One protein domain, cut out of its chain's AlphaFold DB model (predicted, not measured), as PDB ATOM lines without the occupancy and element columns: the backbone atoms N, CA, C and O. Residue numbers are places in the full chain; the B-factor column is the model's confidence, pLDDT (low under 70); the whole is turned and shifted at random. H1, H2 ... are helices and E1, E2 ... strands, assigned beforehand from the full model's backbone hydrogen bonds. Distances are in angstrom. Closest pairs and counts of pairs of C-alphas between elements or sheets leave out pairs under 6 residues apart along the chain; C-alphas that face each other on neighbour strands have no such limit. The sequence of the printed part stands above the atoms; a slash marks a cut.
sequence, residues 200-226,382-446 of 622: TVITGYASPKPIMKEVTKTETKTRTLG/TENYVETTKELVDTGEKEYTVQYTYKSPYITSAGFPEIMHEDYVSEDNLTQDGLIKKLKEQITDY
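Overview. This is residues 200 to 226 and 382 to 446 of the 622 residues of the protein "Glycosyl hydrolase family 25" of Lactobacillus equi DPC 6820 (UniProt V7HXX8). A long two-stranded ribbon, E1 and E2, makes the length of a rod, with a small head at one end where H2 packs on the ribbon beside its residues 202 and 402. The printed part has 92 residues, in the order E1, E2, H1, H2; the sheet is antiparallel and the class mixed. The whole is extended, radius of gyration of the C-alphas 23.6 A, spanning 81 by 21 by 15 A.

Along the chain. E1, residues 201 to 224, runs 64.5 A from C-alpha (90.055, 17.836, 62.860). E2, residues 382 to 407, runs 67.6 A. H1 is residues 410 to 413; H2, residues 432 to 442, ends at C-alpha (96.081, 10.780, 57.645).

Arrangement. E1 and E2 are antiparallel at 179 degrees, with N 204 and O 404 2.9 A apart, within hydrogen-bond range. The closest C-alphas of E2 and H2, Val 402 and Gln 432, are 6.2 A apart; those of E1 and H2, Ile 202 and Leu 439, 6.7 A. Residues 204 to 205 of E1 pair, parallel, with residues 424 to 425. H1 is apart from E1 and H2. In H2 every O i to N i+4 pair is within hydrogen-bond range; H1 is too short for one.

Size, cuts and confidence. Residues 227 to 381 are not printed; C-alphas 226 and 382 are 9.4 A apart across the cut. The link from H1 to H2 is long. Residues 217 to 226 and 382 to 389 have pLDDT under 70.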
ATOM      1  N   THR A 200      91.857  20.174  59.867       94.44
ATOM      2  CA  THR A 200      92.367  20.453  61.222       94.44
ATOM      3  C   THR A 200      91.740  19.578  62.303       94.44
ATOM      4  O   THR A 200      92.211  19.592  63.442       94.44
ATOM      5  N   VAL A 201      90.718  18.788  61.965       96.38
ATOM      6  CA  VAL A 201      90.055  17.836  62.860       96.38
ATOM      7  C   VAL A 201      89.840  16.505  62.138       96.38
ATOM      8  O   VAL A 201      89.344  16.483  61.017       96.38
ATOM      9  N   ILE A 202      90.172  15.389  62.788       97.75
ATOM     10  CA  ILE A 202      89.854  14.034  62.311       97.75
ATOM     11  C   ILE A 202      89.432  13.162  63.494       97.75
ATOM     12  O   ILE A 202      90.082  13.173  64.543       97.75
ATOM     13  N   THR A 203      88.352  12.400  63.333       97.38
ATOM     14  CA  THR A 203      87.958  11.351  64.282       97.38
ATOM     15  C   THR A 203      88.351   9.999  63.714       97.38
ATOM     16  O   THR A 203      88.348   9.803  62.502       97.38
ATOM     17  N   GLY A 204      88.701   9.052  64.577       96.19
ATOM     18  CA  GLY A 204      88.827   7.673  64.143       96.19
ATOM     19  C   GLY A 204      88.534   6.644  65.213       96.19
ATOM     20  O   GLY A 204      88.387   6.964  66.396       96.19
ATOM     21  N   TYR A 205      88.454   5.409  64.737       95.56
ATOM     22  CA  TYR A 205      87.915   4.244  65.419       95.56
ATOM     23  C   TYR A 205      88.818   3.040  65.126       95.56
ATOM     24  O   TYR A 205      89.183   2.796  63.977       95.56
ATOM     25  N   ALA A 206      89.200   2.302  66.164       93.62
ATOM     26  CA  ALA A 206      90.086   1.143  66.077       93.62
ATOM     27  C   ALA A 206      89.731   0.080  67.128       93.62
ATOM     28  O   ALA A 206      88.865   0.295  67.985       93.62
ATOM     29  N   SER A 207      90.420  -1.064  67.084       90.75
ATOM     30  CA  SER A 207      90.171  -2.218  67.960       90.75
ATOM     31  C   SER A 207      88.704  -2.683  67.904       90.75
ATOM     32  O   SER A 207      87.991  -2.597  68.921       90.75
ATOM     33  N   PRO A 208      88.224  -3.124  66.722       91.75
ATOM     34  CA  PRO A 208      86.862  -3.612  66.542       91.75
ATOM     35  C   PRO A 208      86.602  -4.877  67.358       91.75
ATOM     36  O   PRO A 208      87.448  -5.767  67.469       91.75
ATOM     37  N   LYS A 209      85.383  -4.994  67.878       86.25
ATOM     38  CA  LYS A 209      84.844  -6.219  68.468       86.25
ATOM     39  C   LYS A 209      83.475  -6.520  67.860       86.25
ATOM     40  O   LYS A 209      82.717  -5.578  67.629       86.25
ATOM     41  N   PRO A 210      83.141  -7.796  67.606       84.25
ATOM     42  CA  PRO A 210      81.807  -8.163  67.151       84.25
ATOM     43  C   PRO A 210      80.779  -7.824  68.233       84.25
ATOM     44  O   PRO A 210      80.983  -8.121  69.416       84.25
ATOM     45  N   ILE A 211      79.669  -7.210  67.830       84.31
ATOM     46  CA  ILE A 211      78.543  -6.942  68.720       84.31
ATOM     47  C   ILE A 211      77.801  -8.261  68.943       84.31
ATOM     48  O   ILE A 211      77.119  -8.798  68.071       84.31
ATOM     49  N   MET A 212      77.945  -8.798  70.151       82.75
ATOM     50  CA  MET A 212      77.310 -10.048  70.562       82.75
ATOM     51  C   MET A 212      75.891  -9.767  71.056       82.75
ATOM     52  O   MET A 212      75.702  -9.176  72.121       82.75
ATOM     53  N   LYS A 213      74.878 -10.216  70.311       82.06
ATOM     54  CA  LYS A 213      73.472 -10.065  70.696       82.06
ATOM     55  C   LYS A 213      72.944 -11.343  71.327       82.06
ATOM     56  O   LYS A 213      72.991 -12.416  70.732       82.06
ATOM     57  N   GLU A 214      72.384 -11.213  72.524       79.06
ATOM     58  CA  GLU A 214      71.675 -12.298  73.201       79.06
ATOM     59  C   GLU A 214      70.365 -12.597  72.457       79.06
ATOM     60  O   GLU A 214      69.391 -11.843  72.536       79.06
ATOM     61  N   VAL A 215      70.345 -13.697  71.704       78.44
ATOM     62  CA  VAL A 215      69.155 -14.191  71.009       78.44
ATOM     63  C   VAL A 215      68.560 -15.336  71.818       78.44
ATOM     64  O   VAL A 215      69.246 -16.267  72.241       78.44
ATOM     65  N   THR A 216      67.250 -15.265  72.046       74.00
ATOM     66  CA  THR A 216      66.493 -16.362  72.652       74.00
ATOM     67  C   THR A 216      66.089 -17.327  71.548       74.00
ATOM     68  O   THR A 216      65.207 -17.015  70.746       74.00
ATOM     69  N   LYS A 217      66.749 -18.485  71.487       68.38
ATOM     70  CA  LYS A 217      66.436 -19.533  70.521       68.38
ATOM     71  C   LYS A 217      65.465 -20.518  71.163       68.38
ATOM     72  O   LYS A 217      65.772 -21.158  72.165       68.38
ATOM     73  N   THR A 218      64.281 -20.613  70.573       62.97
ATOM     74  CA  THR A 218      63.206 -21.492  71.033       62.97
ATOM     75  C   THR A 218      63.121 -22.679  70.085       62.97
ATOM     76  O   THR A 218      62.585 -22.551  68.984       62.97
ATOM     77  N   GLU A 219      63.655 -23.830  70.491       63.19
ATOM     78  CA  GLU A 219      63.576 -25.066  69.706       63.19
ATOM     79  C   GLU A 219      62.620 -26.062  70.368       63.19
ATOM     80  O   GLU A 219      62.784 -26.449  71.527       63.19
ATOM     81  N   THR A 220      61.624 -26.526  69.612       54.94
ATOM     82  CA  THR A 220      60.799 -27.670  70.014       54.94
ATOM     83  C   THR A 220      61.616 -28.940  69.812       54.94
ATOM     84  O   THR A 220      61.682 -29.468  68.701       54.94
ATOM     85  N   LYS A 221      62.243 -29.445  70.877       58.91
ATOM     86  CA  LYS A 221      62.998 -30.698  70.826       58.91
ATOM     87  C   LYS A 221      62.105 -31.860  71.241       58.91
ATOM     88  O   LYS A 221      61.636 -31.943  72.377       58.91
ATOM     89  N   THR A 222      61.900 -32.791  70.316       46.88
ATOM     90  CA  THR A 222      61.355 -34.116  70.625       46.88
ATOM     91  C   THR A 222      62.481 -34.971  71.188       46.88
ATOM     92  O   THR A 222      63.388 -35.362  70.452       46.88
ATOM     93  N   ARG A 223      62.438 -35.280  72.487       47.66
ATOM     94  CA  ARG A 223      63.363 -36.256  73.069       47.66
ATOM     95  C   ARG A 223      62.709 -37.631  73.069       47.66
ATOM     96  O   ARG A 223      61.726 -37.869  73.772       47.66
ATOM     97  N   THR A 224      63.294 -38.552  72.313       40.94
ATOM     98  CA  THR A 224      63.029 -39.982  72.473       40.94
ATOM     99  C   THR A 224      63.650 -40.417  73.795       40.94
ATOM    100  O   THR A 224      64.873 -40.496  73.910       40.94
ATOM    101  N   LEU A 225      62.824 -40.650  74.816       43.16
ATOM    102  CA  LEU A 225      63.292 -41.285  76.044       43.16
ATOM    103  C   LEU A 225      63.689 -42.733  75.722       43.16
ATOM    104  O   LEU A 225      63.013 -43.412  74.944       43.16
ATOM    105  N   GLY A 226      64.835 -43.153  76.263       36.84
ATOM    106  CA  GLY A 226      65.465 -44.436  75.962       36.84
ATOM    107  C   GLY A 226      64.612 -45.650  76.329       36.84
ATOM    108  O   GLY A 226      63.594 -45.559  77.013       36.84
ATOM    109  N   THR A 382      57.218 -40.383  74.259       43.06
ATOM    110  CA  THR A 382      57.936 -39.231  73.710       43.06
ATOM    111  C   THR A 382      57.439 -37.962  74.391       43.06
ATOM    112  O   THR A 382      56.240 -37.799  74.629       43.06
ATOM    113  N   GLU A 383      58.355 -37.053  74.709       48.38
ATOM    114  CA  GLU A 383      58.014 -35.710  75.175       48.38
ATOM    115  C   GLU A 383      58.587 -34.674  74.204       48.38
ATOM    116  O   GLU A 383      59.768 -34.704  73.847       48.38
ATOM    117  N   ASN A 384      57.722 -33.762  73.762       50.03
ATOM    118  CA  ASN A 384      58.141 -32.512  73.150       50.03
ATOM    119  C   ASN A 384      58.307 -31.519  74.293       50.03
ATOM    120  O   ASN A 384      57.325 -31.216  74.973       50.03
ATOM    121  N   TYR A 385      59.519 -31.014  74.496       59.75
ATOM    122  CA  TYR A 385      59.736 -29.873  75.374       59.75
ATOM    123  C   TYR A 385      60.257 -28.699  74.552       59.75
ATOM    124  O   TYR A 385      60.927 -28.867  73.530       59.75
ATOM    125  N   VAL A 386      59.886 -27.501  74.986       55.53
ATOM    126  CA  VAL A 386      60.411 -26.266  74.421       55.53
ATOM    127  C   VAL A 386      61.710 -25.980  75.156       55.53
ATOM    128  O   VAL A 386      61.687 -25.642  76.340       55.53
ATOM    129  N   GLU A 387      62.839 -26.170  74.477       63.50
ATOM    130  CA  GLU A 387      64.127 -25.760  75.015       63.50
ATOM    131  C   GLU A 387      64.363 -24.302  74.628       63.50
ATOM    132  O   GLU A 387      64.467 -23.960  73.448       63.50
ATOM    133  N   THR A 388      64.414 -23.440  75.640       63.19
ATOM    134  CA  THR A 388      64.749 -22.029  75.480       63.19
ATOM    135  C   THR A 388      66.220 -21.858  75.825       63.19
ATOM    136  O   THR A 388      66.573 -21.743  77.001       63.19
ATOM    137  N   THR A 389      67.088 -21.853  74.815       68.56
ATOM    138  CA  THR A 389      68.499 -21.507  75.006       68.56
ATOM    139  C   THR A 389      68.719 -20.026  74.735       68.56
ATOM    140  O   THR A 389      68.067 -19.405  73.891       68.56
ATOM    141  N   LYS A 390      69.651 -19.443  75.485       77.06
ATOM    142  CA  LYS A 390      70.173 -18.109  75.212       77.06
ATOM    143  C   LYS A 390      71.532 -18.263  74.558       77.06
ATOM    144  O   LYS A 390      72.422 -18.868  75.151       77.06
ATOM    145  N   GLU A 391      71.672 -17.738  73.354       79.31
ATOM    146  CA  GLU A 391      72.904 -17.808  72.578       79.31
ATOM    147  C   GLU A 391      73.368 -16.386  72.263       79.31
ATOM    148  O   GLU A 391      72.557 -15.520  71.929       79.31
ATOM    149  N   LEU A 392      74.668 -16.131  72.412       76.75
ATOM    150  CA  LEU A 392      75.278 -14.897  71.930       76.75
ATOM    151  C   LEU A 392      75.579 -15.087  70.449       76.75
ATOM    152  O   LEU A 392      76.486 -15.834  70.091       76.75
ATOM    153  N   VAL A 393      74.790 -14.427  69.608       77.31
ATOM    154  CA  VAL A 393      74.951 -14.450  68.157       77.31
ATOM    155  C   VAL A 393      75.687 -13.178  67.748       77.31
ATOM    156  O   VAL A 393      75.286 -12.079  68.137       77.31
ATOM    157  N   ASP A 394      76.758 -13.333  66.976       79.00
ATOM    158  CA  ASP A 394      77.434 -12.223  66.303       79.00
ATOM    159  C   ASP A 394      76.448 -11.567  65.321       79.00
ATOM    160  O   ASP A 394      75.883 -12.245  64.458       79.00
ATOM    161  N   THR A 395      76.185 -10.265  65.473       74.69
ATOM    162  CA  THR A 395      75.272  -9.543  64.570       74.69
ATOM    163  C   THR A 395      75.900  -9.220  63.216       74.69
ATOM    164  O   THR A 395      75.182  -8.796  62.311       74.69
ATOM    165  N   GLY A 396      77.218  -9.392  63.067       76.00
ATOM    166  CA  GLY A 396      78.002  -8.869  61.948       76.00
ATOM    167  C   GLY A 396      78.307  -7.369  62.061       76.00
ATOM    168  O   GLY A 396      79.016  -6.827  61.215       76.00
ATOM    169  N   GLU A 397      77.802  -6.692  63.097       79.62
ATOM    170  CA  GLU A 397      78.111  -5.293  63.399       79.62
ATOM    171  C   GLU A 397      79.335  -5.216  64.325       79.62
ATOM    172  O   GLU A 397      79.529  -6.067  65.197       79.62
ATOM    173  N   LYS A 398      80.168  -4.185  64.153       85.94
ATOM    174  CA  LYS A 398      81.400  -3.985  64.931       85.94
ATOM    175  C   LYS A 398      81.267  -2.787  65.866       85.94
ATOM    176  O   LYS A 398      80.897  -1.700  65.429       85.94
ATOM    177  N   GLU A 399      81.648  -2.967  67.126       88.75
ATOM    178  CA  GLU A 399      81.892  -1.877  68.072       88.75
ATOM    179  C   GLU A 399      83.399  -1.608  68.149       88.75
ATOM    180  O   GLU A 399      84.192  -2.509  68.428       88.75
ATOM    181  N   TYR A 400      83.812  -0.365  67.911       90.69
ATOM    182  CA  TYR A 400      85.215   0.035  67.989       90.69
ATOM    183  C   TYR A 400      85.554   0.477  69.406       90.69
ATOM    184  O   TYR A 400      85.083   1.507  69.884       90.69
ATOM    185  N   THR A 401      86.381  -0.312  70.091       91.88
ATOM    186  CA  THR A 401      86.662  -0.088  71.518       91.88
ATOM    187  C   THR A 401      87.687   1.010  71.801       91.88
ATOM    188  O   THR A 401      87.898   1.361  72.961       91.88
ATOM    189  N   VAL A 402      88.304   1.579  70.761       92.94
ATOM    190  CA  VAL A 402      89.186   2.745  70.859       92.94
ATOM    191  C   VAL A 402      88.720   3.801  69.859       92.94
ATOM    192  O   VAL A 402      88.770   3.577  68.654       92.94
ATOM    193  N   GLN A 403      88.301   4.962  70.362       96.12
ATOM    194  CA  GLN A 403      87.911   6.128  69.567       96.12
ATOM    195  C   GLN A 403      88.712   7.352  70.021       96.12
ATOM    196  O   GLN A 403      88.959   7.531  71.217       96.12
ATOM    197  N   TYR A 404      89.107   8.216  69.084       96.62
ATOM    198  CA  TYR A 404      89.726   9.502  69.404       96.62
ATOM    199  C   TYR A 404      89.457  10.547  68.317       96.62
ATOM    200  O   TYR A 404      89.479  10.223  67.131       96.62
ATOM    201  N   THR A 405      89.274  11.808  68.717       97.19
ATOM    202  CA  THR A 405      89.230  12.963  67.806       97.19
ATOM    203  C   THR A 405      90.496  13.792  67.986       97.19
ATOM    204  O   THR A 405      90.688  14.432  69.021       97.19
ATOM    205  N   TYR A 406      91.367  13.792  66.979       96.44
ATOM    206  CA  TYR A 406      92.515  14.690  66.922       96.44
ATOM    207  C   TYR A 406      92.064  16.081  66.474       96.44
ATOM    208  O   TYR A 406      91.328  16.216  65.498       96.44
ATOM    209  N   LYS A 407      92.544  17.110  67.178       96.44
ATOM    210  CA  LYS A 407      92.438  18.517  66.785       96.44
ATOM    211  C   LYS A 407      93.837  19.097  66.632       96.44
ATOM    212  O   LYS A 407      94.675  18.926  67.520       96.44
ATOM    213  N   SER A 408      94.079  19.791  65.526       93.38
ATOM    214  CA  SER A 408      95.363  20.419  65.247       93.38
ATOM    215  C   SER A 408      95.689  21.522  66.263       93.38
ATOM    216  O   SER A 408      94.837  22.375  66.535       93.38
ATOM    217  N   PRO A 409      96.933  21.594  66.775       90.38
ATOM    218  CA  PRO A 409      97.388  22.714  67.595       90.38
ATOM    219  C   PRO A 409      97.186  24.083  66.928       90.38
ATOM    220  O   PRO A 409      96.942  25.063  67.635       90.38
ATOM    221  N   TYR A 410      97.235  24.158  65.591       87.25
ATOM    222  CA  TYR A 410      97.106  25.410  64.836       87.25
ATOM    223  C   TYR A 410      95.729  26.073  64.955       87.25
ATOM    224  O   TYR A 410      95.642  27.292  64.808       87.25
ATOM    225  N   ILE A 411      94.681  25.329  65.337       89.38
ATOM    226  CA  ILE A 411      93.376  25.909  65.700       89.38
ATOM    227  C   ILE A 411      93.550  26.929  66.837       89.38
ATOM    228  O   ILE A 411      92.997  28.024  66.797       89.38
ATOM    229  N   THR A 412      94.377  26.604  67.837       86.50
ATOM    230  CA  THR A 412      94.627  27.482  68.993       86.50
ATOM    231  C   THR A 412      95.847  28.386  68.802       86.50
ATOM    232  O   THR A 412      95.800  29.550  69.187       86.50
ATOM    233  N   SER A 413      96.946  27.885  68.225       82.62
ATOM    234  CA  SER A 413      98.206  28.644  68.128       82.62
ATOM    235  C   SER A 413      98.274  29.609  66.941       82.62
ATOM    236  O   SER A 413      98.992  30.603  67.022       82.62
ATOM    237  N   ALA A 414      97.532  29.336  65.863       80.38
ATOM    238  CA  ALA A 414      97.487  30.154  64.649       80.38
ATOM    239  C   ALA A 414      96.070  30.654  64.296       80.38
ATOM    240  O   ALA A 414      95.912  31.397  63.331       80.38
ATOM    241  N   GLY A 415      95.046  30.281  65.076       84.38
ATOM    242  CA  GLY A 415      93.656  30.691  64.851       84.38
ATOM    243  C   GLY A 415      92.989  30.013  63.652       84.38
ATOM    244  O   GLY A 415      92.089  30.599  63.052       84.38
ATOM    245  N   PHE A 416      93.444  28.818  63.266       87.31
ATOM    246  CA  PHE A 416      92.867  28.082  62.139       87.31
ATOM    247  C   PHE A 416      91.415  27.641  62.429       87.31
ATOM    248  O   PHE A 416      91.091  27.315  63.573       87.31
ATOM    249  N   PRO A 417      90.536  27.589  61.412       90.62
ATOM    250  CA  PRO A 417      89.189  27.044  61.564       90.62
ATOM    251  C   PRO A 417      89.214  25.537  61.857       90.62
ATOM    252  O   PRO A 417      90.178  24.843  61.528       90.62
ATOM    253  N   GLU A 418      88.127  25.013  62.431       95.50
ATOM    254  CA  GLU A 418      87.889  23.566  62.505       95.50
ATOM    255  C   GLU A 418      87.363  23.066  61.149       95.50
ATOM    256  O   GLU A 418      86.242  23.386  60.757       95.50
ATOM    257  N   ILE A 419      88.189  22.306  60.427       94.31
ATOM    258  CA  ILE A 419      87.883  21.690  59.130       94.31
ATOM    259  C   ILE A 419      87.982  20.176  59.312       94.31
ATOM    260  O   ILE A 419      89.021  19.672  59.744       94.31
ATOM    261  N   MET A 420      86.900  19.463  59.005       95.50
ATOM    262  CA  MET A 420      86.776  18.026  59.256       95.50
ATOM    263  C   MET A 420      87.372  17.204  58.103       95.50
ATOM    264  O   MET A 420      87.057  17.445  56.938       95.50
ATOM    265  N   HIS A 421      88.188  16.208  58.439       95.56
ATOM    266  CA  HIS A 421      88.496  15.060  57.585       95.56
ATOM    267  C   HIS A 421      87.392  13.994  57.740       95.56
ATOM    268  O   HIS A 421      86.688  13.970  58.752       95.56
ATOM    269  N   GLU A 422      87.248  13.105  56.755       94.12
ATOM    270  CA  GLU A 422      86.443  11.879  56.872       94.12
ATOM    271  C   GLU A 422      86.920  10.993  58.042       94.12
ATOM    272  O   GLU A 422      88.098  11.003  58.410       94.12
ATOM    273  N   ASP A 423      86.011  10.229  58.640       95.38
ATOM    274  CA  ASP A 423      86.310   9.391  59.801       95.38
ATOM    275  C   ASP A 423      87.271   8.236  59.443       95.38
ATOM    276  O   ASP A 423      87.007   7.428  58.553       95.38
ATOM    277  N   TYR A 424      88.390   8.120  60.166       94.06
ATOM    278  CA  TYR A 424      89.378   7.055  59.962       94.06
ATOM    279  C   TYR A 424      88.979   5.772  60.699       94.06
ATOM    280  O   TYR A 424      88.886   5.753  61.928       94.06
ATOM    281  N   VAL A 425      88.814   4.671  59.969       92.00
ATOM    282  CA  VAL A 425      88.473   3.360  60.539       92.00
ATOM    283  C   VAL A 425      89.638   2.391  60.355       92.00
ATOM    284  O   VAL A 425      90.173   2.247  59.258       92.00
ATOM    285  N   SER A 426      90.033   1.716  61.435       87.94
ATOM    286  CA  SER A 426      91.092   0.706  61.439       87.94
ATOM    287  C   SER A 426      90.589  -0.610  62.031       87.94
ATOM    288  O   SER A 426      89.986  -0.646  63.103       87.94
ATOM    289  N   GLU A 427      90.889  -1.706  61.339       87.50
ATOM    290  CA  GLU A 427      90.628  -3.072  61.806       87.50
ATOM    291  C   GLU A 427      91.704  -3.573  62.796       87.50
ATOM    292  O   GLU A 427      91.559  -4.637  63.399       87.50
ATOM    293  N   ASP A 428      92.780  -2.803  62.995       83.25
ATOM    294  CA  ASP A 428      93.889  -3.167  63.873       83.25
ATOM    295  C   ASP A 428      93.523  -3.015  65.360       83.25
ATOM    296  O   ASP A 428      92.829  -2.082  65.782       83.25
ATOM    297  N   ASN A 429      94.096  -3.887  66.194       87.00
ATOM    298  CA  ASN A 429      94.030  -3.784  67.655       87.00
ATOM    299  C   ASN A 429      95.009  -2.715  68.183       87.00
ATOM    300  O   ASN A 429      96.062  -3.030  68.742       87.00
ATOM    301  N   LEU A 430      94.681  -1.440  67.965       86.31
ATOM    302  CA  LEU A 430      95.493  -0.287  68.363       86.31
ATOM    303  C   LEU A 430      95.233   0.162  69.808       86.31
ATOM    304  O   LEU A 430      94.108   0.131  70.309       86.31
ATOM    305  N   THR A 431      96.276   0.688  70.453       91.19
ATOM    306  CA  THR A 431      96.133   1.546  71.639       91.19
ATOM    307  C   THR A 431      95.667   2.948  71.233       91.19
ATOM    308  O   THR A 431      95.792   3.337  70.071       91.19
ATOM    309  N   GLN A 432      95.191   3.750  72.192       91.00
ATOM    310  CA  GLN A 432      94.816   5.145  71.930       91.00
ATOM    311  C   GLN A 432      95.984   5.964  71.343       91.00
ATOM    312  O   GLN A 432      95.781   6.694  70.378       91.00
ATOM    313  N   ASP A 433      97.213   5.793  71.845       92.50
ATOM    314  CA  ASP A 433      98.402   6.452  71.280       92.50
ATOM    315  C   ASP A 433      98.721   5.970  69.854       92.50
ATOM    316  O   ASP A 433      99.123   6.764  69.001       92.50
ATOM    317  N   GLY A 434      98.501   4.678  69.573       87.19
ATOM    318  CA  GLY A 434      98.619   4.110  68.228       87.19
ATOM    319  C   GLY A 434      97.621   4.735  67.251       87.19
ATOM    320  O   GLY A 434      98.012   5.149  66.160       87.19
ATOM    321  N   LEU A 435      96.362   4.888  67.674       93.38
ATOM    322  CA  LEU A 435      95.333   5.588  66.907       93.38
ATOM    323  C   LEU A 435      95.689   7.072  66.713       93.38
ATOM    324  O   LEU A 435      95.657   7.549  65.586       93.38
ATOM    325  N   ILE A 436      96.114   7.792  67.757       93.12
ATOM    326  CA  ILE A 436      96.548   9.201  67.651       93.12
ATOM    327  C   ILE A 436      97.683   9.359  66.633       93.12
ATOM    328  O   ILE A 436      97.691  10.324  65.865       93.12
ATOM    329  N   LYS A 437      98.640   8.423  66.604       91.56
ATOM    330  CA  LYS A 437      99.705   8.421  65.598       91.56
ATOM    331  C   LYS A 437      99.132   8.237  64.189       91.56
ATOM    332  O   LYS A 437      99.484   9.013  63.308       91.56
ATOM    333  N   LYS A 438      98.225   7.273  63.991       90.69
ATOM    334  CA  LYS A 438      97.563   7.031  62.699       90.69
ATOM    335  C   LYS A 438      96.756   8.232  62.214       90.69
ATOM    336  O   LYS A 438      96.924   8.641  61.073       90.69
ATOM    337  N   LEU A 439      95.979   8.871  63.085       93.50
ATOM    338  CA  LEU A 439      95.219  10.083  62.760       93.50
ATOM    339  C   LEU A 439      96.122  11.222  62.256       93.50
ATOM    340  O   LEU A 439      95.807  11.865  61.258       93.50
ATOM    341  N   LYS A 440      97.291  11.413  62.882       92.00
ATOM    342  CA  LYS A 440      98.322  12.371  62.436       92.00
ATOM    343  C   LYS A 440      99.052  11.966  61.147       92.00
ATOM    344  O   LYS A 440      99.720  12.807  60.554       92.00
ATOM    345  N   GLU A 441      98.980  10.697  60.747       89.56
ATOM    346  CA  GLU A 441      99.482  10.200  59.457       89.56
ATOM    347  C   GLU A 441      98.445  10.392  58.330       89.56
ATOM    348  O   GLU A 441      98.843  10.395  57.169       89.56
ATOM    349  N   GLN A 442      97.146  10.542  58.639       90.81
ATOM    350  CA  GLN A 442      96.081  10.780  57.645       90.81
ATOM    351  C   GLN A 442      95.864  12.268  57.333       90.81
ATOM    352  O   GLN A 442      95.678  12.632  56.178       90.81
ATOM    353  N   ILE A 443      95.886  13.132  58.352       89.38
ATOM    354  CA  ILE A 443      95.495  14.540  58.206       89.38
ATOM    355  C   ILE A 443      96.663  15.451  57.789       89.38
ATOM    356  O   ILE A 443      97.759  15.378  58.351       89.38
ATOM    357  N   THR A 444      96.412  16.368  56.849       89.25
ATOM    358  CA  THR A 444      97.323  17.479  56.526       89.25
ATOM    359  C   THR A 444      96.839  18.744  57.231       89.25
ATOM    360  O   THR A 444      95.970  19.451  56.735       89.25
ATOM    361  N   ASP A 445      97.400  19.034  58.409       86.88
ATOM    362  CA  ASP A 445      96.969  20.158  59.258       86.88
ATOM    363  C   ASP A 445      97.781  21.452  59.082       86.88
ATOM    364  O   ASP A 445      97.683  22.380  59.885       86.88
ATOM    365  N   TYR A 446      98.558  21.534  58.002       83.00
ATOM    366  CA  TYR A 446      99.421  22.658  57.646       83.00
ATOM    367  C   TYR A 446      99.265  22.997  56.149       83.00
ATOM    368  O   TYR A 446      99.153  22.077  55.337       83.00
TER     369      TYR A 446